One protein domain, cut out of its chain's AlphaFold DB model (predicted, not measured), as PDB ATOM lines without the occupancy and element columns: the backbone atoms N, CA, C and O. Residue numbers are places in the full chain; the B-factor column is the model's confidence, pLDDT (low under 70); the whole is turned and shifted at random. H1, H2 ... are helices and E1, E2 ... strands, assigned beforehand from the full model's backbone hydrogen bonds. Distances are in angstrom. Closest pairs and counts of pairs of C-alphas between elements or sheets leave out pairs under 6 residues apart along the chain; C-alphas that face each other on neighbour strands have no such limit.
ATOM      1  N   ASP A 152      17.724  -3.238 -22.561       94.50
ATOM      2  CA  ASP A 152      17.554  -2.090 -23.443       94.50
ATOM      3  C   ASP A 152      17.371  -0.845 -22.551       94.50
ATOM      4  O   ASP A 152      16.273  -0.654 -22.016       94.50
ATOM      5  N   PRO A 153      18.394  -0.001 -22.317       96.12
ATOM      6  CA  PRO A 153      18.198   1.277 -21.628       96.12
ATOM      7  C   PRO A 153      17.274   2.192 -22.446       96.12
ATOM      8  O   PRO A 153      17.070   1.970 -23.639       96.12
ATOM      9  N   ILE A 154      16.680   3.211 -21.822       97.62
ATOM     10  CA  ILE A 154      15.916   4.231 -22.561       97.62
ATOM     11  C   ILE A 154      16.920   5.196 -23.217       97.62
ATOM     12  O   ILE A 154      17.754   5.749 -22.495       97.62
ATOM     13  N   PRO A 155      16.883   5.408 -24.547       96.81
ATOM     14  CA  PRO A 155      17.756   6.379 -25.192       96.81
ATOM     15  C   PRO A 155      17.391   7.809 -24.772       96.81
ATOM     16  O   PRO A 155      16.216   8.138 -24.606       96.81
ATOM     17  N   GLN A 156      18.408   8.666 -24.640       96.50
ATOM     18  CA  GLN A 156      18.226  10.115 -24.493       96.50
ATOM     19  C   GLN A 156      17.454  10.676 -25.693       96.50
ATOM     20  O   GLN A 156      17.653  10.201 -26.812       96.50
ATOM     21  N   LEU A 157      16.607  11.686 -25.484       97.88
ATOM     22  CA  LEU A 157      15.926  12.371 -26.587       97.88
ATOM     23  C   LEU A 157      16.962  13.071 -27.481       97.88
ATOM     24  O   LEU A 157      17.709  13.924 -27.006       97.88
ATOM     25  N   ASP A 158      16.976  12.743 -28.771       98.25
ATOM     26  CA  ASP A 158      17.757  13.465 -29.779       98.25
ATOM     27  C   ASP A 158      16.896  14.597 -30.368       98.25
ATOM     28  O   ASP A 158      15.978  14.305 -31.137       98.25
ATOM     29  N   PRO A 159      17.150  15.884 -30.058       97.44
ATOM     30  CA  PRO A 159      16.351  16.996 -30.575       97.44
ATOM     31  C   PRO A 159      16.530  17.236 -32.086       97.44
ATOM     32  O   PRO A 159      15.752  17.991 -32.663       97.44
ATOM     33  N   SER A 160      17.523  16.615 -32.736       97.94
ATOM     34  CA  SER A 160      17.752  16.717 -34.186       97.94
ATOM     35  C   SER A 160      17.012  15.649 -35.009       97.94
ATOM     36  O   SER A 160      16.983  15.708 -36.245       97.94
ATOM     37  N   PHE A 161      16.386  14.673 -34.341       98.44
ATOM     38  CA  PHE A 161      15.785  13.521 -34.999       98.44
ATOM     39  C   PHE A 161      14.590  13.896 -35.890       98.44
ATOM     40  O   PHE A 161      13.579  14.428 -35.439       98.44
ATOM     41  N   SER A 162      14.679  13.532 -37.170       97.62
ATOM     42  CA  SER A 162      13.721  13.938 -38.212       97.62
ATOM     43  C   SER A 162      13.268  12.798 -39.139       97.62
ATOM     44  O   SER A 162      12.565  13.035 -40.125       97.62
ATOM     45  N   LYS A 163      13.632  11.535 -38.855       98.44
ATOM     46  CA  LYS A 163      13.292  10.406 -39.742       98.44
ATOM     47  C   LYS A 163      11.798  10.061 -39.700       98.44
ATOM     48  O   LYS A 163      11.175   9.981 -38.643       98.44
ATOM     49  N   THR A 164      11.238   9.754 -40.869       98.19
ATOM     50  CA  THR A 164       9.840   9.312 -41.020       98.19
ATOM     51  C   THR A 164       9.691   7.798 -40.822       98.19
ATOM     52  O   THR A 164      10.619   7.049 -41.128       98.19
ATOM     53  N   ILE A 165       8.510   7.307 -40.413       97.94
ATOM     54  CA  ILE A 165       8.215   5.856 -40.355       97.94
ATOM     55  C   ILE A 165       8.591   5.118 -41.654       97.94
ATOM     56  O   ILE A 165       9.299   4.114 -41.560       97.94
ATOM     57  N   PRO A 166       8.208   5.587 -42.863       98.50
ATOM     58  CA  PRO A 166       8.648   4.963 -44.107       98.50
ATOM     59  C   PRO A 166      10.170   4.865 -44.259       98.50
ATOM     60  O   PRO A 166      10.649   3.834 -44.729       98.50
ATOM     61  N   THR A 167      10.924   5.889 -43.847       98.62
ATOM     62  CA  THR A 167      12.397   5.870 -43.838       98.62
ATOM     63  C   THR A 167      12.915   4.790 -42.889       98.62
ATOM     64  O   THR A 167      13.602   3.868 -43.325       98.62
ATOM     65  N   ILE A 168      12.511   4.846 -41.616       98.75
ATOM     66  CA  ILE A 168      13.013   3.970 -40.544       98.75
ATOM     67  C   ILE A 168      12.697   2.500 -40.843       98.75
ATOM     68  O   ILE A 168      13.565   1.637 -40.726       98.75
ATOM     69  N   CYS A 169      11.475   2.198 -41.297       98.81
ATOM     70  CA  CYS A 169      11.099   0.839 -41.680       98.81
ATOM     71  C   CYS A 169      11.971   0.298 -42.824       98.81
ATOM     72  O   CYS A 169      12.359  -0.869 -42.790       98.81
ATOM     73  N   LEU A 170      12.287   1.113 -43.837       98.69
ATOM     74  CA  LEU A 170      13.110   0.680 -44.971       98.69
ATOM     75  C   LEU A 170      14.595   0.556 -44.599       98.69
ATOM     76  O   LEU A 170      15.244  -0.391 -45.038       98.69
ATOM     77  N   GLU A 171      15.122   1.449 -43.763       98.44
ATOM     78  CA  GLU A 171      16.493   1.362 -43.246       98.44
ATOM     79  C   GLU A 171      16.683   0.129 -42.357       98.44
ATOM     80  O   GLU A 171      17.599  -0.657 -42.592       98.44
ATOM     81  N   ARG A 172      15.770  -0.117 -41.408       98.62
ATOM     82  CA  ARG A 172      15.803  -1.305 -40.544       98.62
ATOM     83  C   ARG A 172      15.662  -2.605 -41.339       98.62
ATOM     84  O   ARG A 172      16.367  -3.573 -41.069       98.62
ATOM     85  N   ALA A 173      14.801  -2.628 -42.357       98.56
ATOM     86  CA  ALA A 173      14.690  -3.771 -43.261       98.56
ATOM     87  C   ALA A 173      15.967  -4.001 -44.091       98.56
ATOM     88  O   ALA A 173      16.325  -5.152 -44.340       98.56
ATOM     89  N   ARG A 174      16.682  -2.937 -44.486       98.00
ATOM     90  CA  ARG A 174      18.001  -3.039 -45.132       98.00
ATOM     91  C   ARG A 174      19.050  -3.617 -44.178       98.00
ATOM     92  O   ARG A 174      19.684  -4.596 -44.548       98.00
ATOM     93  N   GLN A 175      19.161  -3.102 -42.951       98.12
ATOM     94  CA  GLN A 175      20.090  -3.621 -41.932       98.12
ATOM     95  C   GLN A 175      19.905  -5.127 -41.681       98.12
ATOM     96  O   GLN A 175      20.880  -5.872 -41.625       98.12
ATOM     97  N   ILE A 176      18.655  -5.584 -41.537       98.25
ATOM     98  CA  ILE A 176      18.334  -7.000 -41.293       98.25
ATOM     99  C   ILE A 176      18.712  -7.864 -42.503       98.25
ATOM    100  O   ILE A 176      19.240  -8.964 -42.330       98.25
ATOM    101  N   TRP A 177      18.485  -7.371 -43.727       97.88
ATOM    102  CA  TRP A 177      18.956  -8.050 -44.933       97.88
ATOM    103  C   TRP A 177      20.485  -8.119 -44.980       97.88
ATOM    104  O   TRP A 177      21.019  -9.213 -45.100       97.88
ATOM    105  N   GLU A 178      21.190  -7.002 -44.799       96.44
ATOM    106  CA  GLU A 178      22.660  -6.938 -44.801       96.44
ATOM    107  C   GLU A 178      23.288  -7.837 -43.726       96.44
ATOM    108  O   GLU A 178      24.286  -8.510 -43.990       96.44
ATOM    109  N   ARG A 179      22.665  -7.923 -42.541       96.81
ATOM    110  CA  ARG A 179      23.032  -8.887 -41.497       96.81
ATOM    111  C   ARG A 179      22.891 -10.325 -41.999       96.81
ATOM    112  O   ARG A 179      23.860 -11.081 -41.955       96.81
ATOM    113  N   ALA A 180      21.714 -10.696 -42.508       96.38
ATOM    114  CA  ALA A 180      21.463 -12.040 -43.025       96.38
ATOM    115  C   ALA A 180      22.382 -12.394 -44.206       96.38
ATOM    116  O   ALA A 180      22.794 -13.544 -44.344       96.38
ATOM    117  N   GLU A 181      22.734 -11.431 -45.059       94.75
ATOM    118  CA  GLU A 181      23.643 -11.655 -46.182       94.75
ATOM    119  C   GLU A 181      25.075 -11.906 -45.702       94.75
ATOM    120  O   GLU A 181      25.636 -12.941 -46.070       94.75
ATOM    121  N   ARG A 182      25.605 -11.049 -44.817       96.12
ATOM    122  CA  ARG A 182      26.933 -11.186 -44.192       96.12
ATOM    123  C   ARG A 182      27.090 -12.488 -43.401       96.12
ATOM    124  O   ARG A 182      28.112 -13.151 -43.517       96.12
ATOM    125  N   GLU A 183      26.077 -12.867 -42.624       95.69
ATOM    126  CA  GLU A 183      26.074 -14.090 -41.805       95.69
ATOM    127  C   GLU A 183      25.590 -15.334 -42.592       95.69
ATOM    128  O   GLU A 183      25.369 -16.395 -42.014       95.69
ATOM    129  N   ASN A 184      25.424 -15.223 -43.920       94.44
ATOM    130  CA  ASN A 184      24.965 -16.282 -44.841       94.44
ATOM    131  C   ASN A 184      23.610 -16.939 -44.467       94.44
ATOM    132  O   ASN A 184      23.258 -18.017 -44.959       94.44
ATOM    133  N   MET A 185      22.814 -16.263 -43.638       95.31
ATOM    134  CA  MET A 185      21.550 -16.745 -43.091       95.31
ATOM    135  C   MET A 185      20.347 -16.501 -44.018       95.31
ATOM    136  O   MET A 185      20.371 -15.662 -44.926       95.31
ATOM    137  N   ASN A 186      19.262 -17.230 -43.772       95.81
ATOM    138  CA  ASN A 186      17.918 -16.874 -44.231       95.81
ATOM    139  C   ASN A 186      17.264 -15.861 -43.266       95.81
ATOM    140  O   ASN A 186      17.754 -15.608 -42.166       95.81
ATOM    141  N   VAL A 187      16.121 -15.302 -43.660       97.50
ATOM    142  CA  VAL A 187      15.265 -14.471 -42.804       97.50
ATOM    143  C   VAL A 187      13.944 -15.203 -42.579       97.50
ATOM    144  O   VAL A 187      13.153 -15.340 -43.512       97.50
ATOM    145  N   LYS A 188      13.681 -15.641 -41.344       97.69
ATOM    146  CA  LYS A 188      12.401 -16.233 -40.929       97.69
ATOM    147  C   LYS A 188      11.555 -15.164 -40.232       97.69
ATOM    148  O   LYS A 188      11.783 -14.845 -39.070       97.69
ATOM    149  N   LEU A 189      10.590 -14.578 -40.941       98.12
ATOM    150  CA  LEU A 189       9.741 -13.497 -40.427       98.12
ATOM    151  C   LEU A 189       8.424 -14.045 -39.867       98.12
ATOM    152  O   LEU A 189       7.640 -14.646 -40.602       98.12
ATOM    153  N   LEU A 190       8.160 -13.786 -38.584       97.31
ATOM    154  CA  LEU A 190       6.925 -14.172 -37.897       97.31
ATOM    155  C   LEU A 190       5.786 -13.206 -38.264       97.31
ATOM    156  O   LEU A 190       5.724 -12.073 -37.775       97.31
ATOM    157  N   TRP A 191       4.880 -13.646 -39.139       97.69
ATOM    158  CA  TRP A 191       3.769 -12.848 -39.653       97.69
ATOM    159  C   TRP A 191       2.428 -13.275 -39.059       97.69
ATOM    160  O   TRP A 191       1.948 -14.380 -39.295       97.69
ATOM    161  N   SER A 192       1.791 -12.352 -38.337       95.38
ATOM    162  CA  SER A 192       0.490 -12.556 -37.690       95.38
ATOM    163  C   SER A 192      -0.700 -11.991 -38.471       95.38
ATOM    164  O   SER A 192      -1.820 -12.108 -38.003       95.38
ATOM    165  N   GLY A 193      -0.499 -11.317 -39.610       96.12
ATOM    166  CA  GLY A 193      -1.555 -10.530 -40.274       96.12
ATOM    167  C   GLY A 193      -1.887  -9.200 -39.578       96.12
ATOM    168  O   GLY A 193      -2.461  -8.297 -40.193       96.12
ATOM    169  N   GLY A 194      -1.457  -9.027 -38.327       96.62
ATOM    170  CA  GLY A 194      -1.550  -7.775 -37.584       96.62
ATOM    171  C   GLY A 194      -0.674  -6.657 -38.148       96.62
ATOM    172  O   GLY A 194       0.234  -6.884 -38.951       96.62
ATOM    173  N   ILE A 195      -0.959  -5.431 -37.706       98.31
ATOM    174  CA  ILE A 195      -0.345  -4.189 -38.212       98.31
ATOM    175  C   ILE A 195       1.186  -4.253 -38.097       98.31
ATOM    176  O   ILE A 195       1.907  -3.916 -39.032       98.31
ATOM    177  N   ASP A 196       1.680  -4.741 -36.965       98.19
ATOM    178  CA  ASP A 196       3.090  -4.648 -36.586       98.19
ATOM    179  C   ASP A 196       3.960  -5.600 -37.427       98.19
ATOM    180  O   ASP A 196       4.906  -5.183 -38.097       98.19
ATOM    181  N   SER A 197       3.565  -6.874 -37.506       98.19
ATOM    182  CA  SER A 197       4.241  -7.882 -38.333       98.19
ATOM    183  C   SER A 197       4.041  -7.658 -39.837       98.19
ATOM    184  O   SER A 197       4.931  -7.960 -40.634       98.19
ATOM    185  N   THR A 198       2.908  -7.080 -40.252       98.69
ATOM    186  CA  THR A 198       2.683  -6.715 -41.660       98.69
ATOM    187  C   THR A 198       3.508  -5.496 -42.069       98.69
ATOM    188  O   THR A 198       3.981  -5.456 -43.199       98.69
ATOM    189  N   THR A 199       3.759  -4.543 -41.165       98.81
ATOM    190  CA  THR A 199       4.696  -3.429 -41.402       98.81
ATOM    191  C   THR A 199       6.101  -3.962 -41.676       98.81
ATOM    192  O   THR A 199       6.683  -3.630 -42.709       98.81
ATOM    193  N   ALA A 200       6.605  -4.851 -40.812       98.81
ATOM    194  CA  ALA A 200       7.903  -5.499 -41.001       98.81
ATOM    195  C   ALA A 200       7.977  -6.245 -42.347       98.81
ATOM    196  O   ALA A 200       8.897  -6.024 -43.133       98.81
ATOM    197  N   LEU A 201       6.969  -7.064 -42.673       98.69
ATOM    198  CA  LEU A 201       6.940  -7.820 -43.929       98.69
ATOM    199  C   LEU A 201       6.853  -6.914 -45.172       98.69
ATOM    200  O   LEU A 201       7.556  -7.153 -46.153       98.69
ATOM    201  N   VAL A 202       6.050  -5.845 -45.136       98.69
ATOM    202  CA  VAL A 202       5.997  -4.840 -46.213       98.69
ATOM    203  C   VAL A 202       7.350  -4.150 -46.393       98.69
ATOM    204  O   VAL A 202       7.766  -3.935 -47.532       98.69
ATOM    205  N   ALA A 203       8.063  -3.843 -45.310       98.69
ATOM    206  CA  ALA A 203       9.393  -3.247 -45.385       98.69
ATOM    207  C   ALA A 203      10.420  -4.206 -46.014       98.69
ATOM    208  O   ALA A 203      11.079  -3.829 -46.985       98.69
ATOM    209  N   MET A 204      10.486  -5.464 -45.556       98.38
ATOM    210  CA  MET A 204      11.387  -6.481 -46.128       98.38
ATOM    211  C   MET A 204      11.125  -6.713 -47.625       98.38
ATOM    212  O   MET A 204      12.077  -6.807 -48.401       98.38
ATOM    213  N   LEU A 205       9.852  -6.736 -48.048       97.56
ATOM    214  CA  LEU A 205       9.454  -6.847 -49.458       97.56
ATOM    215  C   LEU A 205       9.818  -5.593 -50.277       97.56
ATOM    216  O   LEU A 205      10.315  -5.724 -51.397       97.56
ATOM    217  N   ARG A 206       9.597  -4.380 -49.739       97.25
ATOM    218  CA  ARG A 206       9.964  -3.106 -50.397       97.25
ATOM    219  C   ARG A 206      11.481  -2.975 -50.575       97.25
ATOM    220  O   ARG A 206      11.910  -2.468 -51.607       97.25
ATOM    221  N   VAL A 207      12.284  -3.426 -49.608       97.19
ATOM    222  CA  VAL A 207      13.756  -3.417 -49.704       97.19
ATOM    223  C   VAL A 207      14.255  -4.463 -50.695       97.19
ATOM    224  O   VAL A 207      15.052  -4.120 -51.568       97.19
ATOM    225  N   ALA A 208      13.757  -5.702 -50.629       94.44
ATOM    226  CA  ALA A 208      14.198  -6.766 -51.528       94.44
ATOM    227  C   ALA A 208      13.928  -6.435 -53.006       94.44
ATOM    228  O   ALA A 208      14.817  -6.582 -53.842       94.44
ATOM    229  N   ALA A 209      12.747  -5.883 -53.313       92.12
ATOM    230  CA  ALA A 209      12.381  -5.459 -54.665       92.12
ATOM    231  C   ALA A 209      13.201  -4.268 -55.206       92.12
ATOM    232  O   ALA A 209      13.215  -4.050 -56.413       92.12
ATOM    233  N   ARG A 210      13.860  -3.487 -54.337       90.88
ATOM    234  CA  ARG A 210      14.700  -2.336 -54.722       90.88
ATOM    235  C   ARG A 210      16.180  -2.686 -54.871       90.88
ATOM    236  O   ARG A 210      16.844  -2.099 -55.711       90.88
ATOM    237  N   ASN A 211      16.677  -3.624 -54.066       86.81
ATOM    238  CA  ASN A 211      18.103  -3.962 -53.978       86.81
ATOM    239  C   ASN A 211      18.422  -5.347 -54.578       86.81
ATOM    240  O   ASN A 211      19.468  -5.917 -54.298       86.81
ATOM    241  N   ASN A 212      17.503  -5.910 -55.374       80.88
ATOM    242  CA  ASN A 212      17.617  -7.230 -56.009       80.88
ATOM    243  C   ASN A 212      17.902  -8.397 -55.029       80.88
ATOM    244  O   ASN A 212      18.500  -9.410 -55.401       80.88
ATOM    245  N   VAL A 213      17.470  -8.272 -53.767       84.00
ATOM    246  CA  VAL A 213      17.699  -9.306 -52.745       84.00
ATOM    247  C   VAL A 213      16.860 -10.537 -53.074       84.00
ATOM    248  O   VAL A 213      15.663 -10.444 -53.367       84.00
ATOM    249  N   ARG A 214      17.480 -11.716 -53.001       84.50
ATOM    250  CA  ARG A 214      16.839 -12.989 -53.353       84.50
ATOM    251  C   ARG A 214      15.706 -13.311 -52.374       84.50
ATOM    252  O   ARG A 214      15.949 -13.842 -51.295       84.50
ATOM    253  N   LEU A 215      14.456 -13.071 -52.786       90.75
ATOM    254  CA  LEU A 215      13.245 -13.376 -52.002       90.75
ATOM    255  C   LEU A 215      13.127 -14.849 -51.566       90.75
ATOM    256  O   LEU A 215      12.393 -15.138 -50.627       90.75
ATOM    257  N   SER A 216      13.869 -15.775 -52.181       89.94
ATOM    258  CA  SER A 216      13.994 -17.162 -51.715       89.94
ATOM    259  C   SER A 216      14.671 -17.303 -50.342       89.94
ATOM    260  O   SER A 216      14.467 -18.325 -49.690       89.94
ATOM    261  N   ARG A 217      15.415 -16.287 -49.873       92.81
ATOM    262  CA  ARG A 217      15.944 -16.196 -48.496       92.81
ATOM    263  C   ARG A 217      14.890 -15.744 -47.475       92.81
ATOM    264  O   ARG A 217      15.161 -15.825 -46.281       92.81
ATOM    265  N   LEU A 218      13.717 -15.257 -47.909       96.25
ATOM    266  CA  LEU A 218      12.623 -14.848 -47.022       96.25
ATOM    267  C   LEU A 218      11.649 -16.009 -46.800       96.25
ATOM    268  O   LEU A 218      11.009 -16.487 -47.738       96.25
ATOM    269  N   ILE A 219      11.497 -16.405 -45.540       96.06
ATOM    270  CA  ILE A 219      10.558 -17.423 -45.078       96.06
ATOM    271  C   ILE A 219       9.533 -16.734 -44.180       96.06
ATOM    272  O   ILE A 219       9.871 -16.227 -43.113       96.06
ATOM    273  N   VAL A 220       8.272 -16.691 -44.602       97.62
ATOM    274  CA  VAL A 220       7.185 -16.103 -43.804       97.62
ATOM    275  C   VAL A 220       6.533 -17.184 -42.947       97.62
ATOM    276  O   VAL A 220       5.746 -17.990 -43.443       97.62
ATOM    277  N   ALA A 221       6.854 -17.205 -41.658       96.50
ATOM    278  CA  ALA A 221       6.272 -18.131 -40.694       96.50
ATOM    279  C   ALA A 221       4.958 -17.561 -40.139       96.50
ATOM    280  O   ALA A 221       4.917 -16.428 -39.662       96.50
ATOM    281  N   LEU A 222       3.869 -18.323 -40.247       95.56
ATOM    282  CA  LEU A 222       2.501 -17.859 -39.994       95.56
ATOM    283  C   LEU A 222       1.612 -18.962 -39.394       95.56
ATOM    284  O   LEU A 222       1.992 -20.132 -39.363       95.56
ATOM    285  N   THR A 223       0.404 -18.609 -38.949       93.31
ATOM    286  CA  THR A 223      -0.635 -19.573 -38.540       93.31
ATOM    287  C   THR A 223      -1.888 -19.459 -39.417       93.31
ATOM    288  O   THR A 223      -2.029 -18.552 -40.244       93.31
ATOM    289  N   SER A 224      -2.839 -20.383 -39.242       93.12
ATOM    290  CA  SER A 224      -4.164 -20.294 -39.876       93.12
ATOM    291  C   SER A 224      -4.921 -19.023 -39.469       93.12
ATOM    292  O   SER A 224      -5.637 -18.447 -40.287       93.12
ATOM    293  N   ASP A 225      -4.741 -18.557 -38.234       91.75
ATOM    294  CA  ASP A 225      -5.353 -17.327 -37.732       91.75
ATOM    295  C   ASP A 225      -4.669 -16.086 -38.311       91.75
ATOM    296  O   ASP A 225      -5.362 -15.129 -38.631       91.75
ATOM    297  N   SER A 226      -3.361 -16.134 -38.593       94.62
ATOM    298  CA  SER A 226      -2.661 -15.066 -39.329       94.62
ATOM    299  C   SER A 226      -3.217 -14.869 -40.741       94.62
ATOM    300  O   SER A 226      -3.402 -13.744 -41.207       94.62
ATOM    301  N   ILE A 227      -3.545 -15.979 -41.416       96.06
ATOM    302  CA  ILE A 227      -4.225 -15.952 -42.717       96.06
ATOM    303  C   ILE A 227      -5.659 -15.422 -42.567       96.06
ATOM    304  O   ILE A 227      -6.121 -14.706 -43.449       96.06
ATOM    305  N   ARG A 228      -6.364 -15.717 -41.466       95.75
ATOM    306  CA  ARG A 228      -7.704 -15.156 -41.201       95.75
ATOM    307  C   ARG A 228      -7.654 -13.657 -40.874       95.75
ATOM    308  O   ARG A 228      -8.575 -12.932 -41.235       95.75
ATOM    309  N   GLU A 229      -6.588 -13.195 -40.220       95.31
ATOM    310  CA  GLU A 229      -6.404 -11.805 -39.795       95.31
ATOM    311  C   GLU A 229      -6.125 -10.856 -40.977       95.31
ATOM    312  O   GLU A 229      -6.562  -9.701 -40.943       95.31
ATOM    313  N   TYR A 230      -5.454 -11.329 -42.041       97.38
ATOM    314  CA  TYR A 230      -5.261 -10.556 -43.279       97.38
ATOM    315  C   TYR A 230      -5.165 -11.435 -44.545       97.38
ATOM    316  O   TYR A 230      -4.152 -11.474 -45.255       97.38
ATOM    317  N   ASP A 231      -6.268 -12.105 -44.869       97.69
ATOM    318  CA  ASP A 231      -6.428 -13.030 -46.003       97.69
ATOM    319  C   ASP A 231      -5.949 -12.450 -47.344       97.69
ATOM    320  O   ASP A 231      -5.174 -13.069 -48.085       97.69
ATOM    321  N   ARG A 232      -6.355 -11.213 -47.639       97.81
ATOM    322  CA  ARG A 232      -6.058 -10.518 -48.889       97.81
ATOM    323  C   ARG A 232      -4.563 -10.268 -49.065       97.81
ATOM    324  O   ARG A 232      -4.087 -10.276 -50.200       97.81
ATOM    325  N   PHE A 233      -3.823 -10.080 -47.970       98.19
ATOM    326  CA  PHE A 233      -2.369  -9.961 -48.014       98.19
ATOM    327  C   PHE A 233      -1.726 -11.314 -48.317       98.19
ATOM    328  O   PHE A 233      -0.927 -11.414 -49.250       98.19
ATOM    329  N   TYR A 234      -2.139 -12.368 -47.605       98.31
ATOM    330  CA  TYR A 234      -1.629 -13.722 -47.817       98.31
ATOM    331  C   TYR A 234      -1.793 -14.188 -49.271       98.31
ATOM    332  O   TYR A 234      -0.817 -14.603 -49.900       98.31
ATOM    333  N   TYR A 235      -2.990 -14.058 -49.853       97.81
ATOM    334  CA  TYR A 235      -3.238 -14.525 -51.222       97.81
ATOM    335  C   TYR A 235      -2.552 -13.684 -52.314       97.81
ATOM    336  O   TYR A 235      -2.272 -14.220 -53.387       97.81
ATOM    337  N   ARG A 236      -2.265 -12.396 -52.069       96.56
ATOM    338  CA  ARG A 236      -1.639 -11.488 -53.054       96.56
ATOM    339  C   ARG A 236      -0.115 -11.425 -52.965       96.56
ATOM    340  O   ARG A 236       0.549 -11.368 -54.001       96.56
ATOM    341  N   HIS A 237       0.418 -11.404 -51.745       96.12
ATOM    342  CA  HIS A 237       1.816 -11.074 -51.461       96.12
ATOM    343  C   HIS A 237       2.614 -12.234 -50.853       96.12
ATOM    344  O   HIS A 237       3.836 -12.196 -50.949       96.12
ATOM    345  N   ILE A 238       1.965 -13.266 -50.290       96.88
ATOM    346  CA  ILE A 238       2.657 -14.422 -49.690       96.88
ATOM    347  C   ILE A 238       2.568 -15.660 -50.597       96.88
ATOM    348  O   ILE A 238       3.560 -16.028 -51.224       96.88
ATOM    349  N   ARG A 239       1.374 -16.262 -50.734       95.12
ATOM    350  CA  ARG A 239       1.125 -17.633 -51.251       95.12
ATOM    351  C   ARG A 239       1.799 -17.996 -52.590       95.12
ATOM    352  O   ARG A 239       1.973 -19.178 -52.867       95.12
ATOM    353  N   LYS A 240       2.116 -17.011 -53.438       89.44
ATOM    354  CA  LYS A 240       2.723 -17.195 -54.773       89.44
ATOM    355  C   LYS A 240       4.020 -16.390 -54.997       89.44
ATOM    356  O   LYS A 240       4.423 -16.236 -56.144       89.44
ATOM    357  N   ARG A 241       4.624 -15.796 -53.957       89.25
ATOM    358  CA  ARG A 241       5.757 -14.851 -54.114       89.25
ATOM    359  C   ARG A 241       6.931 -15.050 -53.155       89.25
ATOM    360  O   ARG A 241       8.019 -14.580 -53.465       89.25
ATOM    361  N   VAL A 242       6.721 -15.699 -52.012       92.88
ATOM    362  CA  VAL A 242       7.762 -15.963 -51.004       92.88
ATOM    363  C   VAL A 242       7.602 -17.372 -50.449       92.88
ATOM    364  O   VAL A 242       6.501 -17.931 -50.470       92.88
ATOM    365  N   THR A 243       8.685 -17.929 -49.913       94.00
ATOM    366  CA  THR A 243       8.616 -19.138 -49.092       94.00
ATOM    367  C   THR A 243       7.811 -18.823 -47.830       94.00
ATOM    368  O   THR A 243       7.947 -17.746 -47.248       94.00
ATOM    369  N   PHE A 244       6.950 -19.738 -47.387       95.31
ATOM    370  CA  PHE A 244       6.181 -19.563 -46.155       95.31
ATOM    371  C   PHE A 244       6.046 -20.880 -45.393       95.31
ATOM    372  O   PHE A 244       6.242 -21.962 -45.952       95.31
ATOM    373  N   GLU A 245       5.707 -20.792 -44.109       94.19
ATOM    374  CA  GLU A 245       5.528 -21.963 -43.258       94.19
ATOM    375  C   GLU A 245       4.404 -21.815 -42.242       94.19
ATOM    376  O   GLU A 245       4.036 -20.708 -41.858       94.19
ATOM    377  N   LYS A 246       3.832 -22.954 -41.840       92.88
ATOM    378  CA  LYS A 246       2.758 -23.019 -40.848       92.88
ATOM    379  C   LYS A 246       3.320 -23.491 -39.514       92.88
ATOM    380  O   LYS A 246       3.573 -24.684 -39.357       92.88
ATOM    381  N   LEU A 247       3.467 -22.566 -38.572       90.12
ATOM    382  CA  LEU A 247       3.794 -22.886 -37.182       90.12
ATOM    383  C   LEU A 247       2.589 -23.565 -36.512       90.12
ATOM    384  O   LEU A 247       1.439 -23.212 -36.798       90.12
ATOM    385  N   ARG A 248       2.844 -24.534 -35.625       83.69
ATOM    386  CA  ARG A 248       1.820 -25.199 -34.796       83.69
ATOM    387  C   ARG A 248       1.982 -24.843 -33.316       83.69
ATOM    388  O   ARG A 248       0.981 -24.664 -32.631       83.69
ATOM    389  N   ALA A 249       3.223 -24.713 -32.856       80.25
ATOM    390  CA  ALA A 249       3.616 -24.255 -31.525       80.25
ATOM    391  C   ALA A 249       4.675 -23.140 -31.619       80.25
ATOM    392  O   ALA A 249       5.220 -22.876 -32.692       80.25
ATOM    393  N   LEU A 250       4.990 -22.488 -30.492       78.12
ATOM    394  CA  LEU A 250       6.074 -21.496 -30.447       78.12
ATOM    395  C   LEU A 250       7.450 -22.151 -30.633       78.12
ATOM    396  O   LEU A 250       8.329 -21.547 -31.241       78.12
ATOM    397  N   ASP A 251       7.595 -23.403 -30.192       81.44
ATOM    398  CA  ASP A 251       8.802 -24.221 -30.362       81.44
ATOM    399  C   ASP A 251       9.183 -24.417 -31.838       81.44
ATOM    400  O   ASP A 251      10.328 -24.708 -32.163       81.44
ATOM    401  N   ASP A 252       8.234 -24.262 -32.765       86.25
ATOM    402  CA  ASP A 252       8.482 -24.423 -34.202       86.25
ATOM    403  C   ASP A 252       9.238 -23.233 -34.821       86.25
ATOM    404  O   ASP A 252       9.700 -23.323 -35.957       86.25
ATOM    405  N   VAL A 253       9.392 -22.123 -34.089       89.56
ATOM    406  CA  VAL A 253      10.073 -20.914 -34.575       89.56
ATOM    407  C   VAL A 253      11.549 -21.189 -34.879       89.56
ATOM    408  O   VAL A 253      12.003 -20.905 -35.989       89.56
ATOM    409  N   TYR A 254      12.290 -21.768 -33.927       90.44
ATOM    410  CA  TYR A 254      13.748 -21.943 -34.029       90.44
ATOM    411  C   TYR A 254      14.173 -23.300 -34.599       90.44
ATOM    412  O   TYR A 254      15.346 -23.467 -34.931       90.44
ATOM    413  N   LYS A 255      13.241 -24.247 -34.782       87.62
ATOM    414  CA  LYS A 255      13.523 -25.528 -35.446       87.62
ATOM    415  C   LYS A 255      13.929 -25.285 -36.911       87.62
ATOM    416  O   LYS A 255      13.140 -24.695 -37.661       87.62
ATOM    417  N   PRO A 256      15.125 -25.725 -37.342       84.56
ATOM    418  CA  PRO A 256      15.485 -25.770 -38.750       84.56
ATOM    419  C   PRO A 256      14.877 -27.005 -39.415       84.56
ATOM    420  O   PRO A 256      14.663 -28.040 -38.779       84.56
ATOM    421  N   ARG A 257      14.632 -26.924 -40.721       82.88
ATOM    422  CA  ARG A 257      14.330 -28.105 -41.538       82.88
ATOM    423  C   ARG A 257      15.635 -28.806 -41.946       82.88
ATOM    424  O   ARG A 257      16.671 -28.146 -42.051       82.88
ATOM    425  N   PRO A 258      15.610 -30.116 -42.252       81.69
ATOM    426  CA  PRO A 258      16.764 -30.803 -42.829       81.69
ATOM    427  C   PRO A 258      17.275 -30.086 -44.091       81.69
ATOM    428  O   PRO A 258      16.502 -29.817 -45.010       81.69
ATOM    429  N   GLY A 259      18.569 -29.754 -44.117       81.56
ATOM    430  CA  GLY A 259      19.205 -29.020 -45.221       81.56
ATOM    431  C   GLY A 259      18.895 -27.516 -45.291       81.56
ATOM    432  O   GLY A 259      19.309 -26.857 -46.246       81.56
ATOM    433  N   GLU A 260      18.179 -26.946 -44.318       83.38
ATOM    434  CA  GLU A 260      17.945 -25.502 -44.248       83.38
ATOM    435  C   GLU A 260      19.187 -24.754 -43.739       83.38
ATOM    436  O   GLU A 260      19.929 -25.244 -42.889       83.38
ATOM    437  N   ARG A 261      19.404 -23.533 -44.239       86.06
ATOM    438  CA  ARG A 261      20.406 -22.619 -43.671       86.06
ATOM    439  C   ARG A 261      19.907 -22.059 -42.340       86.06
ATOM    440  O   ARG A 261      18.711 -21.806 -42.196       86.06
ATOM    441  N   SER A 262      20.831 -21.749 -41.431       92.94
ATOM    442  CA  SER A 262      20.562 -20.903 -40.262       92.94
ATOM    443  C   SER A 262      19.795 -19.639 -40.660       92.94
ATOM    444  O   SER A 262      19.995 -19.098 -41.750       92.94
ATOM    445  N   PHE A 263      18.912 -19.160 -39.788       95.44
ATOM    446  CA  PHE A 263      18.073 -17.992 -40.043       95.44
ATOM    447  C   PHE A 263      18.074 -17.009 -38.874       95.44
ATOM    448  O   PHE A 263      18.138 -17.414 -37.712       95.44
ATOM    449  N   LEU A 264      17.917 -15.726 -39.207       97.38
ATOM    450  CA  LEU A 264      17.482 -14.700 -38.262       97.38
ATOM    451  C   LEU A 264      15.960 -14.790 -38.102       97.38
ATOM    452  O   LEU A 264      15.230 -14.832 -39.099       97.38
ATOM    453  N   VAL A 265      15.476 -14.791 -36.862       97.62
ATOM    454  CA  VAL A 265      14.049 -14.767 -36.524       97.62
ATOM    455  C   VAL A 265      13.600 -13.313 -36.411       97.62
ATOM    456  O   VAL A 265      13.862 -12.641 -35.417       97.62
ATOM    457  N   VAL A 266      12.912 -12.810 -37.437       98.44
ATOM    458  CA  VAL A 266      12.392 -11.435 -37.461       98.44
ATOM    459  C   VAL A 266      10.980 -11.404 -36.895       98.44
ATOM    460  O   VAL A 266      10.107 -12.144 -37.348       98.44
ATOM    461  N   THR A 267      10.714 -10.517 -35.938       97.75
ATOM    462  CA  THR A 267       9.393 -10.417 -35.293       97.75
ATOM    463  C   THR A 267       8.815  -9.005 -35.369       97.75
ATOM    464  O   THR A 267       9.542  -8.014 -35.342       97.75
ATOM    465  N   GLY A 268       7.484  -8.899 -35.416       97.12
ATOM    466  CA  GLY A 268       6.765  -7.625 -35.275       97.12
ATOM    467  C   GLY A 268       6.633  -7.134 -33.826       97.12
ATOM    468  O   GLY A 268       5.766  -6.307 -33.552       97.12
ATOM    469  N   GLU A 269       7.420  -7.675 -32.892       95.62
ATOM    470  CA  GLU A 269       7.351  -7.303 -31.476       95.62
ATOM    471  C   GLU A 269       7.851  -5.879 -31.217       95.62
ATOM    472  O   GLU A 269       8.526  -5.282 -32.056       95.62
ATOM    473  N   LEU A 270       7.479  -5.330 -30.055       97.44
ATOM    474  CA  LEU A 270       7.742  -3.948 -29.614       97.44
ATOM    475  C   LEU A 270       7.038  -2.855 -30.447       97.44
ATOM    476  O   LEU A 270       6.962  -1.703 -30.024       97.44
ATOM    477  N   ILE A 367      11.342 -15.994 -26.835       87.81
ATOM    478  CA  ILE A 367      12.470 -16.875 -26.519       87.81
ATOM    479  C   ILE A 367      12.183 -17.623 -25.204       87.81
ATOM    480  O   ILE A 367      12.378 -18.826 -25.105       87.81
ATOM    481  N   PHE A 368      11.605 -16.949 -24.204       83.06
ATOM    482  CA  PHE A 368      11.244 -17.553 -22.909       83.06
ATOM    483  C   PHE A 368       9.957 -18.402 -22.950       83.06
ATOM    484  O   PHE A 368       9.509 -18.899 -21.920       83.06
ATOM    485  N   GLY A 369       9.320 -18.535 -24.116       76.44
ATOM    486  CA  GLY A 369       8.189 -19.442 -24.347       76.44
ATOM    487  C   GLY A 369       8.560 -20.748 -25.060       76.44
ATOM    488  O   GLY A 369       7.648 -21.477 -25.438       76.44
ATOM    489  N   GLN A 370       9.851 -20.988 -25.294       82.31
ATOM    490  CA  GLN A 370      10.411 -22.176 -25.945       82.31
ATOM    491  C   GLN A 370      10.662 -23.300 -24.927       82.31
ATOM    492  O   GLN A 370      10.856 -23.025 -23.741       82.31
ATOM    493  N   ASP A 371      10.764 -24.552 -25.374       77.62
ATOM    494  CA  ASP A 371      11.253 -25.654 -24.532       77.62
ATOM    495  C   ASP A 371      12.721 -25.483 -24.103       77.62
ATOM    496  O   ASP A 371      13.026 -25.633 -22.920       77.62
ATOM    497  N   GLU A 372      13.607 -25.081 -25.015       81.94
ATOM    498  CA  GLU A 372      15.028 -24.789 -24.753       81.94
ATOM    499  C   GLU A 372      15.283 -23.278 -24.608       81.94
ATOM    500  O   GLU A 372      14.427 -22.451 -24.921       81.94
ATOM    501  N   LEU A 373      16.439 -22.881 -24.074       83.94
ATOM    502  CA  LEU A 373      16.837 -21.474 -23.974       83.94
ATOM    503  C   LEU A 373      18.353 -21.356 -24.121       83.94
ATOM    504  O   LEU A 373      19.085 -21.901 -23.302       83.94
ATOM    505  N   THR A 374      18.814 -20.637 -25.145       86.50
ATOM    506  CA  THR A 374      20.239 -20.363 -25.378       86.50
ATOM    507  C   THR A 374      20.466 -18.871 -25.666       86.50
ATOM    508  O   THR A 374      19.546 -18.202 -26.153       86.50
ATOM    509  N   PRO A 375      21.677 -18.330 -25.420       87.88
ATOM    510  CA  PRO A 375      22.026 -16.960 -25.810       87.88
ATOM    511  C   PRO A 375      21.897 -16.727 -27.324       87.88
ATOM    512  O   PRO A 375      21.349 -15.721 -27.762       87.88
ATOM    513  N   ASP A 376      22.289 -17.713 -28.134       90.38
ATOM    514  CA  ASP A 376      22.197 -17.667 -29.598       90.38
ATOM    515  C   ASP A 376      20.748 -17.494 -30.114       90.38
ATOM    516  O   ASP A 376      20.529 -16.818 -31.121       90.38
ATOM    517  N   MET A 377      19.729 -18.005 -29.408       91.69
ATOM    518  CA  MET A 377      18.327 -17.723 -29.758       91.69
ATOM    519  C   MET A 377      17.975 -16.238 -29.575       91.69
ATOM    520  O   MET A 377      17.172 -15.708 -30.342       91.69
ATOM    521  N   PHE A 378      18.570 -15.552 -28.595       91.81
ATOM    522  CA  PHE A 378      18.423 -14.106 -28.419       91.81
ATOM    523  C   PHE A 378      19.196 -13.337 -29.497       91.81
ATOM    524  O   PHE A 378      18.615 -12.473 -30.153       91.81
ATOM    525  N   ASP A 379      20.447 -13.713 -29.765       92.94
ATOM    526  CA  ASP A 379      21.293 -13.047 -30.766       92.94
ATOM    527  C   ASP A 379      20.772 -13.210 -32.203       92.94
ATOM    528  O   ASP A 379      20.980 -12.332 -33.048       92.94
ATOM    529  N   ARG A 380      20.048 -14.301 -32.496       94.50
ATOM    530  CA  ARG A 380      19.336 -14.515 -33.769       94.50
ATOM    531  C   ARG A 380      17.927 -13.903 -33.814       94.50
ATOM    532  O   ARG A 380      17.289 -13.987 -34.865       94.50
ATOM    533  N   THR A 381      17.432 -13.270 -32.744       96.31
ATOM    534  CA  THR A 381      16.080 -12.672 -32.696       96.31
ATOM    535  C   THR A 381      16.088 -11.170 -32.987       96.31
ATOM    536  O   THR A 381      16.367 -10.325 -32.138       96.31
ATOM    537  N   GLU A 382      15.677 -10.819 -34.202       97.56
ATOM    538  CA  GLU A 382      15.548  -9.443 -34.679       97.56
ATOM    539  C   GLU A 382      14.108  -8.937 -34.481       97.56
ATOM    540  O   GLU A 382      13.241  -9.054 -35.355       97.56
ATOM    541  N   HIS A 383      13.815  -8.329 -33.330       98.06
ATOM    542  CA  HIS A 383      12.583  -7.545 -33.199       98.06
ATOM    543  C   HIS A 383      12.676  -6.316 -34.105       98.06
ATOM    544  O   HIS A 383      13.561  -5.470 -33.944       98.06
ATOM    545  N   PHE A 384      11.752  -6.198 -35.057       98.69
ATOM    546  CA  PHE A 384      11.801  -5.156 -36.079       98.69
ATOM    547  C   PHE A 384      11.805  -3.753 -35.454       98.69
ATOM    548  O   PHE A 384      12.602  -2.909 -35.850       98.69
ATOM    549  N   PHE A 385      10.996  -3.538 -34.412       98.69
ATOM    550  CA  PHE A 385      10.862  -2.247 -33.730       98.69
ATOM    551  C   PHE A 385      11.891  -1.998 -32.605       98.69
ATOM    552  O   PHE A 385      11.880  -0.921 -32.014       98.69
ATOM    553  N   ARG A 386      12.809  -2.940 -32.323       97.75
ATOM    554  CA  ARG A 386      13.949  -2.744 -31.403       97.75
ATOM    555  C   ARG A 386      15.090  -2.054 -32.150       97.75
ATOM    556  O   ARG A 386      16.020  -2.706 -32.616       97.75
ATOM    557  N   HIS A 387      14.960  -0.747 -32.346       97.75
ATOM    558  CA  HIS A 387      15.984   0.099 -32.962       97.75
ATOM    559  C   HIS A 387      15.821   1.546 -32.462       97.75
ATOM    560  O   HIS A 387      14.680   2.019 -32.459       97.75
ATOM    561  N   PRO A 388      16.904   2.270 -32.109       97.75
ATOM    562  CA  PRO A 388      16.811   3.608 -31.517       97.75
ATOM    563  C   PRO A 388      15.961   4.595 -32.324       97.75
ATOM    564  O   PRO A 388      15.179   5.337 -31.743       97.75
ATOM    565  N   ASP A 389      16.024   4.555 -33.658       98.62
ATOM    566  CA  ASP A 389      15.197   5.419 -34.518       98.62
ATOM    567  C   ASP A 389      13.682   5.256 -34.295       98.62
ATOM    568  O   ASP A 389      12.935   6.221 -34.438       98.62
ATOM    569  N   PHE A 390      13.193   4.055 -33.957       98.69
ATOM    570  CA  PHE A 390      11.773   3.883 -33.630       98.69
ATOM    571  C   PHE A 390      11.437   4.493 -32.267       98.69
ATOM    572  O   PHE A 390      10.342   5.030 -32.102       98.69
ATOM    573  N   GLU A 391      12.363   4.439 -31.308       98.38
ATOM    574  CA  GLU A 391      12.207   5.056 -29.988       98.38
ATOM    575  C   GLU A 391      12.236   6.590 -30.102       98.38
ATOM    576  O   GLU A 391      11.305   7.241 -29.637       98.38
ATOM    577  N   GLN A 392      13.178   7.168 -30.858       98.69
ATOM    578  CA  GLN A 392      13.172   8.605 -31.171       98.69
ATOM    579  C   GLN A 392      11.904   9.028 -31.924       98.69
ATOM    580  O   GLN A 392      11.264  10.015 -31.559       98.69
ATOM    581  N   TRP A 393      11.468   8.257 -32.931       98.62
ATOM    582  CA  TRP A 393      10.205   8.535 -33.618       98.62
ATOM    583  C   TRP A 393       9.013   8.502 -32.652       98.62
ATOM    584  O   TRP A 393       8.158   9.388 -32.714       98.62
ATOM    585  N   SER A 394       8.976   7.532 -31.730       98.12
ATOM    586  CA  SER A 394       7.955   7.430 -30.679       98.12
ATOM    587  C   SER A 394       7.891   8.694 -29.821       98.12
ATOM    588  O   SER A 394       6.791   9.109 -29.451       98.12
ATOM    589  N   PHE A 395       9.031   9.319 -29.522       98.19
ATOM    590  CA  PHE A 395       9.077  10.557 -28.750       98.19
ATOM    591  C   PHE A 395       8.545  11.739 -29.571       98.19
ATOM    592  O   PHE A 395       7.519  12.328 -29.230       98.19
ATOM    593  N   HIS A 396       9.174  12.015 -30.717       98.25
ATOM    594  CA  HIS A 396       8.881  13.175 -31.572       98.25
ATOM    595  C   HIS A 396       7.490  13.173 -32.216       98.25
ATOM    596  O   HIS A 396       6.991  14.214 -32.631       98.25
ATOM    597  N   ASN A 397       6.844  12.011 -32.326       97.56
ATOM    598  CA  ASN A 397       5.590  11.851 -33.066       97.56
ATOM    599  C   ASN A 397       4.454  11.337 -32.163       97.56
ATOM    600  O   ASN A 397       3.538  10.667 -32.648       97.56
ATOM    601  N   HIS A 398       4.487  11.631 -30.853       95.56
ATOM    602  CA  HIS A 398       3.579  11.019 -29.873       95.56
ATOM    603  C   HIS A 398       2.089  11.113 -30.252       95.56
ATOM    604  O   HIS A 398       1.397  10.091 -30.222       95.56
ATOM    605  N   GLY A 399       1.610  12.287 -30.679       94.06
ATOM    606  CA  GLY A 399       0.216  12.484 -31.101       94.06
ATOM    607  C   GLY A 399      -0.168  11.758 -32.400       94.06
ATOM    608  O   GLY A 399      -1.320  11.368 -32.579       94.06
ATOM    609  N   GLN A 400       0.787  11.474 -33.295       95.88
ATOM    610  CA  GLN A 400       0.510  10.760 -34.554       95.88
ATOM    611  C   GLN A 400       0.201   9.269 -34.341       95.88
ATOM    612  O   GLN A 400      -0.311   8.602 -35.243       95.88
ATOM    613  N   LYS A 401       0.506   8.724 -33.156       95.00
ATOM    614  CA  LYS A 401       0.245   7.321 -32.807       95.00
ATOM    615  C   LYS A 401      -1.257   6.987 -32.803       95.00
ATOM    616  O   LYS A 401      -1.628   5.862 -33.156       95.00
ATOM    617  N   ILE A 402      -2.110   7.952 -32.445       94.25
ATOM    618  CA  ILE A 402      -3.578   7.837 -32.447       94.25
ATOM    619  C   ILE A 402      -4.238   9.181 -32.840       94.25
ATOM    620  O   ILE A 402      -4.730   9.907 -31.984       94.25
ATOM    621  N   PRO A 403      -4.265   9.545 -34.142       93.12
ATOM    622  CA  PRO A 403      -4.669  10.888 -34.586       93.12
ATOM    623  C   PRO A 403      -6.117  11.290 -34.263       93.12
ATOM    624  O   PRO A 403      -6.458  12.464 -34.358       93.12
ATOM    625  N   ASN A 404      -6.975  10.333 -33.900       91.38
ATOM    626  CA  ASN A 404      -8.271  10.592 -33.287       91.38
ATOM    627  C   ASN A 404      -8.375   9.774 -31.982       91.38
ATOM    628  O   ASN A 404      -8.715   8.588 -32.045       91.38
ATOM    629  N   PRO A 405      -8.127  10.370 -30.800       87.50
ATOM    630  CA  PRO A 405      -8.194   9.669 -29.515       87.50
ATOM    631  C   PRO A 405      -9.611   9.217 -29.115       87.50
ATOM    632  O   PRO A 405      -9.746   8.510 -28.122       87.50
ATOM    633  N   ASN A 406     -10.644   9.542 -29.909       86.69
ATOM    634  CA  ASN A 406     -12.013   9.033 -29.765       86.69
ATOM    635  C   ASN A 406     -12.352   7.902 -30.768       86.69
ATOM    636  O   ASN A 406     -13.445   7.341 -30.719       86.69
ATOM    637  N   ASP A 407     -11.423   7.519 -31.657       89.75
ATOM    638  CA  ASP A 407     -11.551   6.358 -32.548       89.75
ATOM    639  C   ASP A 407     -10.351   5.389 -32.458       89.75
ATOM    640  O   ASP A 407      -9.240   5.675 -32.914       89.75
ATOM    641  N   TRP A 408     -10.604   4.173 -31.956       91.62
ATOM    642  CA  TRP A 408      -9.616   3.086 -31.884       91.62
ATOM    643  C   TRP A 408      -9.149   2.585 -33.263       91.62
ATOM    644  O   TRP A 408      -8.079   1.980 -33.375       91.62
ATOM    645  N   LEU A 409      -9.901   2.841 -34.340       93.56
ATOM    646  CA  LEU A 409      -9.450   2.559 -35.704       93.56
ATOM    647  C   LEU A 409      -8.366   3.544 -36.171       93.56
ATOM    648  O   LEU A 409      -7.608   3.194 -37.076       93.56
ATOM    649  N   SER A 410      -8.187   4.694 -35.510       94.31
ATOM    650  CA  SER A 410      -7.069   5.609 -35.777       94.31
ATOM    651  C   SER A 410      -5.742   5.167 -35.133       94.31
ATOM    652  O   SER A 410      -4.672   5.585 -35.585       94.31
ATOM    653  N   TYR A 411      -5.769   4.269 -34.137       95.62
ATOM    654  CA  TYR A 411      -4.561   3.744 -33.486       95.62
ATOM    655  C   TYR A 411      -3.633   3.077 -34.515       95.62
ATOM    656  O   TYR A 411      -4.077   2.249 -35.320       95.62
ATOM    657  N   LYS A 412      -2.343   3.434 -34.487       96.62
ATOM    658  CA  LYS A 412      -1.301   3.009 -35.446       96.62
ATOM    659  C   LYS A 412      -1.520   3.473 -36.893       96.62
ATOM    660  O   LYS A 412      -1.078   2.806 -37.831       96.62
ATOM    661  N   SER A 413      -2.158   4.631 -37.089       96.62
ATOM    662  CA  SER A 413      -2.347   5.251 -38.414       96.62
ATOM    663  C   SER A 413      -1.070   5.332 -39.281       96.62
ATOM    664  O   SER A 413      -1.153   4.927 -40.442       96.62
ATOM    665  N   PRO A 414       0.118   5.738 -38.775       98.06
ATOM    666  CA  PRO A 414       1.344   5.787 -39.586       98.06
ATOM    667  C   PRO A 414       1.756   4.419 -40.155       98.06
ATOM    668  O   PRO A 414       2.065   4.299 -41.341       98.06
ATOM    669  N   LEU A 415       1.674   3.358 -39.343       98.56
ATOM    670  CA  LEU A 415       1.985   1.987 -39.767       98.56
ATOM    671  C   LEU A 415       0.953   1.468 -40.786       98.56
ATOM    672  O   LEU A 415       1.303   0.890 -41.816       98.56
ATOM    673  N   LYS A 416      -0.337   1.735 -40.542       98.50
ATOM    674  CA  LYS A 416      -1.438   1.415 -41.468       98.50
ATOM    675  C   LYS A 416      -1.269   2.096 -42.827       98.50
ATOM    676  O   LYS A 416      -1.536   1.469 -43.854       98.50
ATOM    677  N   GLN A 417      -0.822   3.350 -42.845       98.56
ATOM    678  CA  GLN A 417      -0.566   4.106 -44.070       98.56
ATOM    679  C   GLN A 417       0.645   3.547 -44.840       98.56
ATOM    680  O   GLN A 417       0.526   3.311 -46.042       98.56
ATOM    681  N   PHE A 418       1.748   3.206 -44.162       98.75
ATOM    682  CA  PHE A 418       2.903   2.540 -44.786       98.75
ATOM    683  C   PHE A 418       2.546   1.180 -45.421       98.75
ATOM    684  O   PHE A 418       3.018   0.853 -46.514       98.75
ATOM    685  N   ILE A 419       1.668   0.395 -44.779       98.81
ATOM    686  CA  ILE A 419       1.109  -0.839 -45.361       98.81
ATOM    687  C   ILE A 419       0.241  -0.511 -46.584       98.81
ATOM    688  O   ILE A 419       0.397  -1.133 -47.638       98.81
ATOM    689  N   TYR A 420      -0.662   0.467 -46.466       98.69
ATOM    690  CA  TYR A 420      -1.573   0.876 -47.538       98.69
ATOM    691  C   TYR A 420      -0.843   1.347 -48.801       98.69
ATOM    692  O   TYR A 420      -1.262   1.006 -49.907       98.69
ATOM    693  N   GLU A 421       0.271   2.068 -48.667       98.50
ATOM    694  CA  GLU A 421       1.108   2.478 -49.801       98.50
ATOM    695  C   GLU A 421       1.535   1.302 -50.685       98.50
ATOM    696  O   GLU A 421       1.590   1.455 -51.907       98.50
ATOM    697  N   PHE A 422       1.801   0.141 -50.083       98.31
ATOM    698  CA  PHE A 422       2.228  -1.077 -50.769       98.31
ATOM    699  C   PHE A 422       1.049  -1.946 -51.232       98.31
ATOM    700  O   PHE A 422       1.027  -2.397 -52.375       98.31
ATOM    701  N   THR A 423       0.053  -2.181 -50.372       98.19
ATOM    702  CA  THR A 423      -1.059  -3.111 -50.666       98.19
ATOM    703  C   THR A 423      -2.194  -2.482 -51.475       98.19
ATOM    704  O   THR A 423      -3.014  -3.199 -52.057       98.19
ATOM    705  N   LYS A 424      -2.286  -1.144 -51.444       98.19
ATOM    706  CA  LYS A 424      -3.452  -0.327 -51.823       98.19
ATOM    707  C   LYS A 424      -4.760  -0.764 -51.142       98.19
ATOM    708  O   LYS A 424      -5.855  -0.465 -51.623       98.19
ATOM    709  N   ASP A 425      -4.680  -1.459 -50.005       98.31
ATOM    710  CA  ASP A 425      -5.853  -1.961 -49.291       98.31
ATOM    711  C   ASP A 425      -6.451  -0.925 -48.329       98.31
ATOM    712  O   ASP A 425      -6.169  -0.907 -47.128       98.31
ATOM    713  N   LYS A 426      -7.333  -0.078 -48.870       98.06
ATOM    714  CA  LYS A 426      -8.095   0.895 -48.079       98.06
ATOM    715  C   LYS A 426      -8.953   0.225 -46.990       98.06
ATOM    716  O   LYS A 426      -9.111   0.800 -45.920       98.06
ATOM    717  N   ARG A 427      -9.465  -0.999 -47.201       97.69
ATOM    718  CA  ARG A 427     -10.281  -1.704 -46.191       97.69
ATOM    719  C   ARG A 427      -9.440  -2.089 -44.978       97.69
ATOM    720  O   ARG A 427      -9.919  -1.926 -43.862       97.69
ATOM    721  N   TYR A 428      -8.219  -2.587 -45.181       97.88
ATOM    722  CA  TYR A 428      -7.327  -2.895 -44.060       97.88
ATOM    723  C   TYR A 428      -6.934  -1.619 -43.310       97.88
ATOM    724  O   TYR A 428      -7.100  -1.555 -42.095       97.88
ATOM    725  N   ARG A 429      -6.499  -0.576 -44.033       98.00
ATOM    726  CA  ARG A 429      -6.109   0.711 -43.435       98.00
ATOM    727  C   ARG A 429      -7.223   1.308 -42.569       98.00
ATOM    728  O   ARG A 429      -6.978   1.627 -41.411       98.00
ATOM    729  N   ASP A 430      -8.431   1.408 -43.123       96.38
ATOM    730  CA  ASP A 430      -9.549   2.134 -42.511       96.38
ATOM    731  C   ASP A 430     -10.331   1.298 -41.476       96.38
ATOM    732  O   ASP A 430     -11.079   1.864 -40.686       96.38
ATOM    733  N   LYS A 431     -10.223  -0.045 -41.486       95.88
ATOM    734  CA  LYS A 431     -11.045  -0.927 -40.623       95.88
ATOM    735  C   LYS A 431     -10.274  -1.907 -39.738       95.88
ATOM    736  O   LYS A 431     -10.906  -2.622 -38.960       95.88
ATOM    737  N   LYS A 432      -8.939  -1.981 -39.811       95.31
ATOM    738  CA  LYS A 432      -8.163  -2.861 -38.923       95.31
ATOM    739  C   LYS A 432      -8.033  -2.251 -37.523       95.31
ATOM    740  O   LYS A 432      -7.202  -1.375 -37.287       95.31
ATOM    741  N   ALA A 433      -8.814  -2.752 -36.570       92.88
ATOM    742  CA  ALA A 433      -8.545  -2.540 -35.149       92.88
ATOM    743  C   ALA A 433      -7.244  -3.255 -34.726       92.88
ATOM    744  O   ALA A 433      -6.852  -4.257 -35.331       92.88
ATOM    745  N   LYS A 434      -6.578  -2.777 -33.666       89.25
ATOM    746  CA  LYS A 434      -5.546  -3.577 -32.984       89.25
ATOM    747  C   LYS A 434      -6.219  -4.675 -32.159       89.25
ATOM    748  O   LYS A 434      -7.159  -4.405 -31.408       89.25
ATOM    749  N   GLU A 435      -5.682  -5.883 -32.285       85.75
ATOM    750  CA  GLU A 435      -6.118  -7.106 -31.608       85.75
ATOM    751  C   GLU A 435      -4.898  -7.819 -30.974       85.75
ATOM    752  O   GLU A 435      -3.756  -7.522 -31.354       85.75
ATOM    753  N   PRO A 436      -5.085  -8.728 -29.995       80.50
ATOM    754  CA  PRO A 436      -3.987  -9.463 -29.369       80.50
ATOM    755  C   PRO A 436      -3.587 -10.677 -30.223       80.50
ATOM    756  O   PRO A 436      -4.332 -11.650 -30.324       80.50
ATOM    757  N   SER A 437      -2.392 -10.636 -30.814       68.12
ATOM    758  CA  SER A 437      -1.922 -11.628 -31.795       68.12
ATOM    759  C   SER A 437      -1.325 -12.915 -31.207       68.12
ATOM    760  O   SER A 437      -1.059 -13.847 -31.958       68.12
ATOM    761  N   LEU A 438      -1.104 -12.993 -29.888       68.12
ATOM    762  CA  LEU A 438      -0.510 -14.167 -29.221       68.12
ATOM    763  C   LEU A 438      -1.536 -15.136 -28.601       68.12
ATOM    764  O   LEU A 438      -1.137 -16.132 -28.012       68.12
ATOM    765  N   ARG A 439      -2.844 -14.897 -28.782       56.25
ATOM    766  CA  ARG A 439      -3.960 -15.704 -28.227       56.25
ATOM    767  C   ARG A 439      -3.891 -17.214 -28.490       56.25
ATOM    768  O   ARG A 439      -4.524 -17.986 -27.784       56.25
ATOM    769  N   PHE A 440      -3.165 -17.629 -29.524       48.88
ATOM    770  CA  PHE A 440      -3.055 -19.028 -29.941       48.88
ATOM    771  C   PHE A 440      -1.673 -19.634 -29.666       48.88
ATOM    772  O   PHE A 440      -1.442 -20.801 -29.977       48.88
ATOM    773  N   VAL A 441      -0.772 -18.881 -29.024       51.44
ATOM    774  CA  VAL A 441       0.457 -19.428 -28.441       51.44
ATOM    775  C   VAL A 441       0.087 -20.143 -27.145       51.44
ATOM    776  O   VAL A 441       0.285 -19.642 -26.039       51.44
TER     777      VAL A 441
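What this domain is: This is residues 152 to 270 and 367 to 441 of the 590 residues of an uncharacterized protein of Gracilariopsis chorda (UniProt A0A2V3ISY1). A twisted sheet of five parallel strands has two helices, H1 and H2, over one face, with a second group of helices, H6 to H9, off the sheet. H8 packs on H2 and on residues 165 to 166 of H1, H9 folds back on H8, and H6 meets residues 165 to 168 of H1. The 194 printed residues hold nine named helices and five named strands, in the order H1 E1 H2 E2 H3 H4 E3 E4 H5 E5 H6 H7 H8 H9. The sheet order is E3 E2 E1 E4 E5, and the class is mixed, helices and strands. The whole is compact, with a radius of gyration of the C-alphas of 16.6 A and spans of 49 by 37 by 36 A.

How they stand to each other: H1, residues 165 to 182, and H2, residues 195 to 208, lie on the same face of the sheet, in two layers, helices on one face, at heights over the sheet of 9.4 A and 9.3 A. They touch at a steep tilt of 62 degrees, the same way, by residues 169 to 177 of H1 alone; the closest C-alphas, of Ala 173 and Met 204, are 5.1 A apart. E1, residues 186 to 190, is parallel to its neighbours E2, residues 218 to 222, and E4, residues 263 to 267; N 219 and O 187, and N 188 and O 264, are each 2.8 A apart, within hydrogen-bond range. The edge strands are E3, residues 243 to 246, beside E2 with N 245 and O 220 at 2.9 A, and E5, residues 381 to 383, beside E4 with N 382 and O 265 at 2.8 A. H3, residues 224 to 229, is not on the sheet; H4, residues 231 to 238, and H5, residues 375 to 379, only graze it. E1, H2, E2 and E2, H3 H4, E3 are strand-helix-strand units, parallel neighbour strands with helices between, with right-handed crossovers. H6, residues 388 to 396, touches H1 at a shallow tilt of 8 degrees, opposite ways, C-alphas of Ile 168 and Asp 389 closest at 6.6 A. H7, residues 398 to 401, touches H8, residues 413 to 423, C-alphas of Lys 401 and Ser 413 closest at 6.5 A. H8 is the hub, touching four helices, among them H2, C-alphas of Thr 199 and Ile 419 closest at 5.9 A. H8 and H9, residues 426 to 431, form a helical hairpin, C-alphas of Lys 416 and Arg 429 closest at 5.1 A. Every O i to N i+4 pair is within hydrogen-bond range in H1 to H6 and H9, and 6 of 7 in H8; H7 is too short for one.

Where its parts are: H1 is 25.6 A long from C-alpha 165 at (8.215, 5.856, -40.355), H2 19.9 A, H8 14.9 A and E1 13.0 A. H9 ends at C-alpha 431 at (-11.045, -0.927, -40.623).

The domain as a whole: The two C-alphas farthest apart, of Gly 259 and Asn 406, are 51.6 A apart. Residues 271 to 366 are not printed; C-alphas 270 and 367 are 14.1 A apart across the cut, in the link E4 to H5. The links E3 to E4 and H7 to H8 are long. Mean pLDDT of the printed part is 93.4; residues 437 to 441 are under 70.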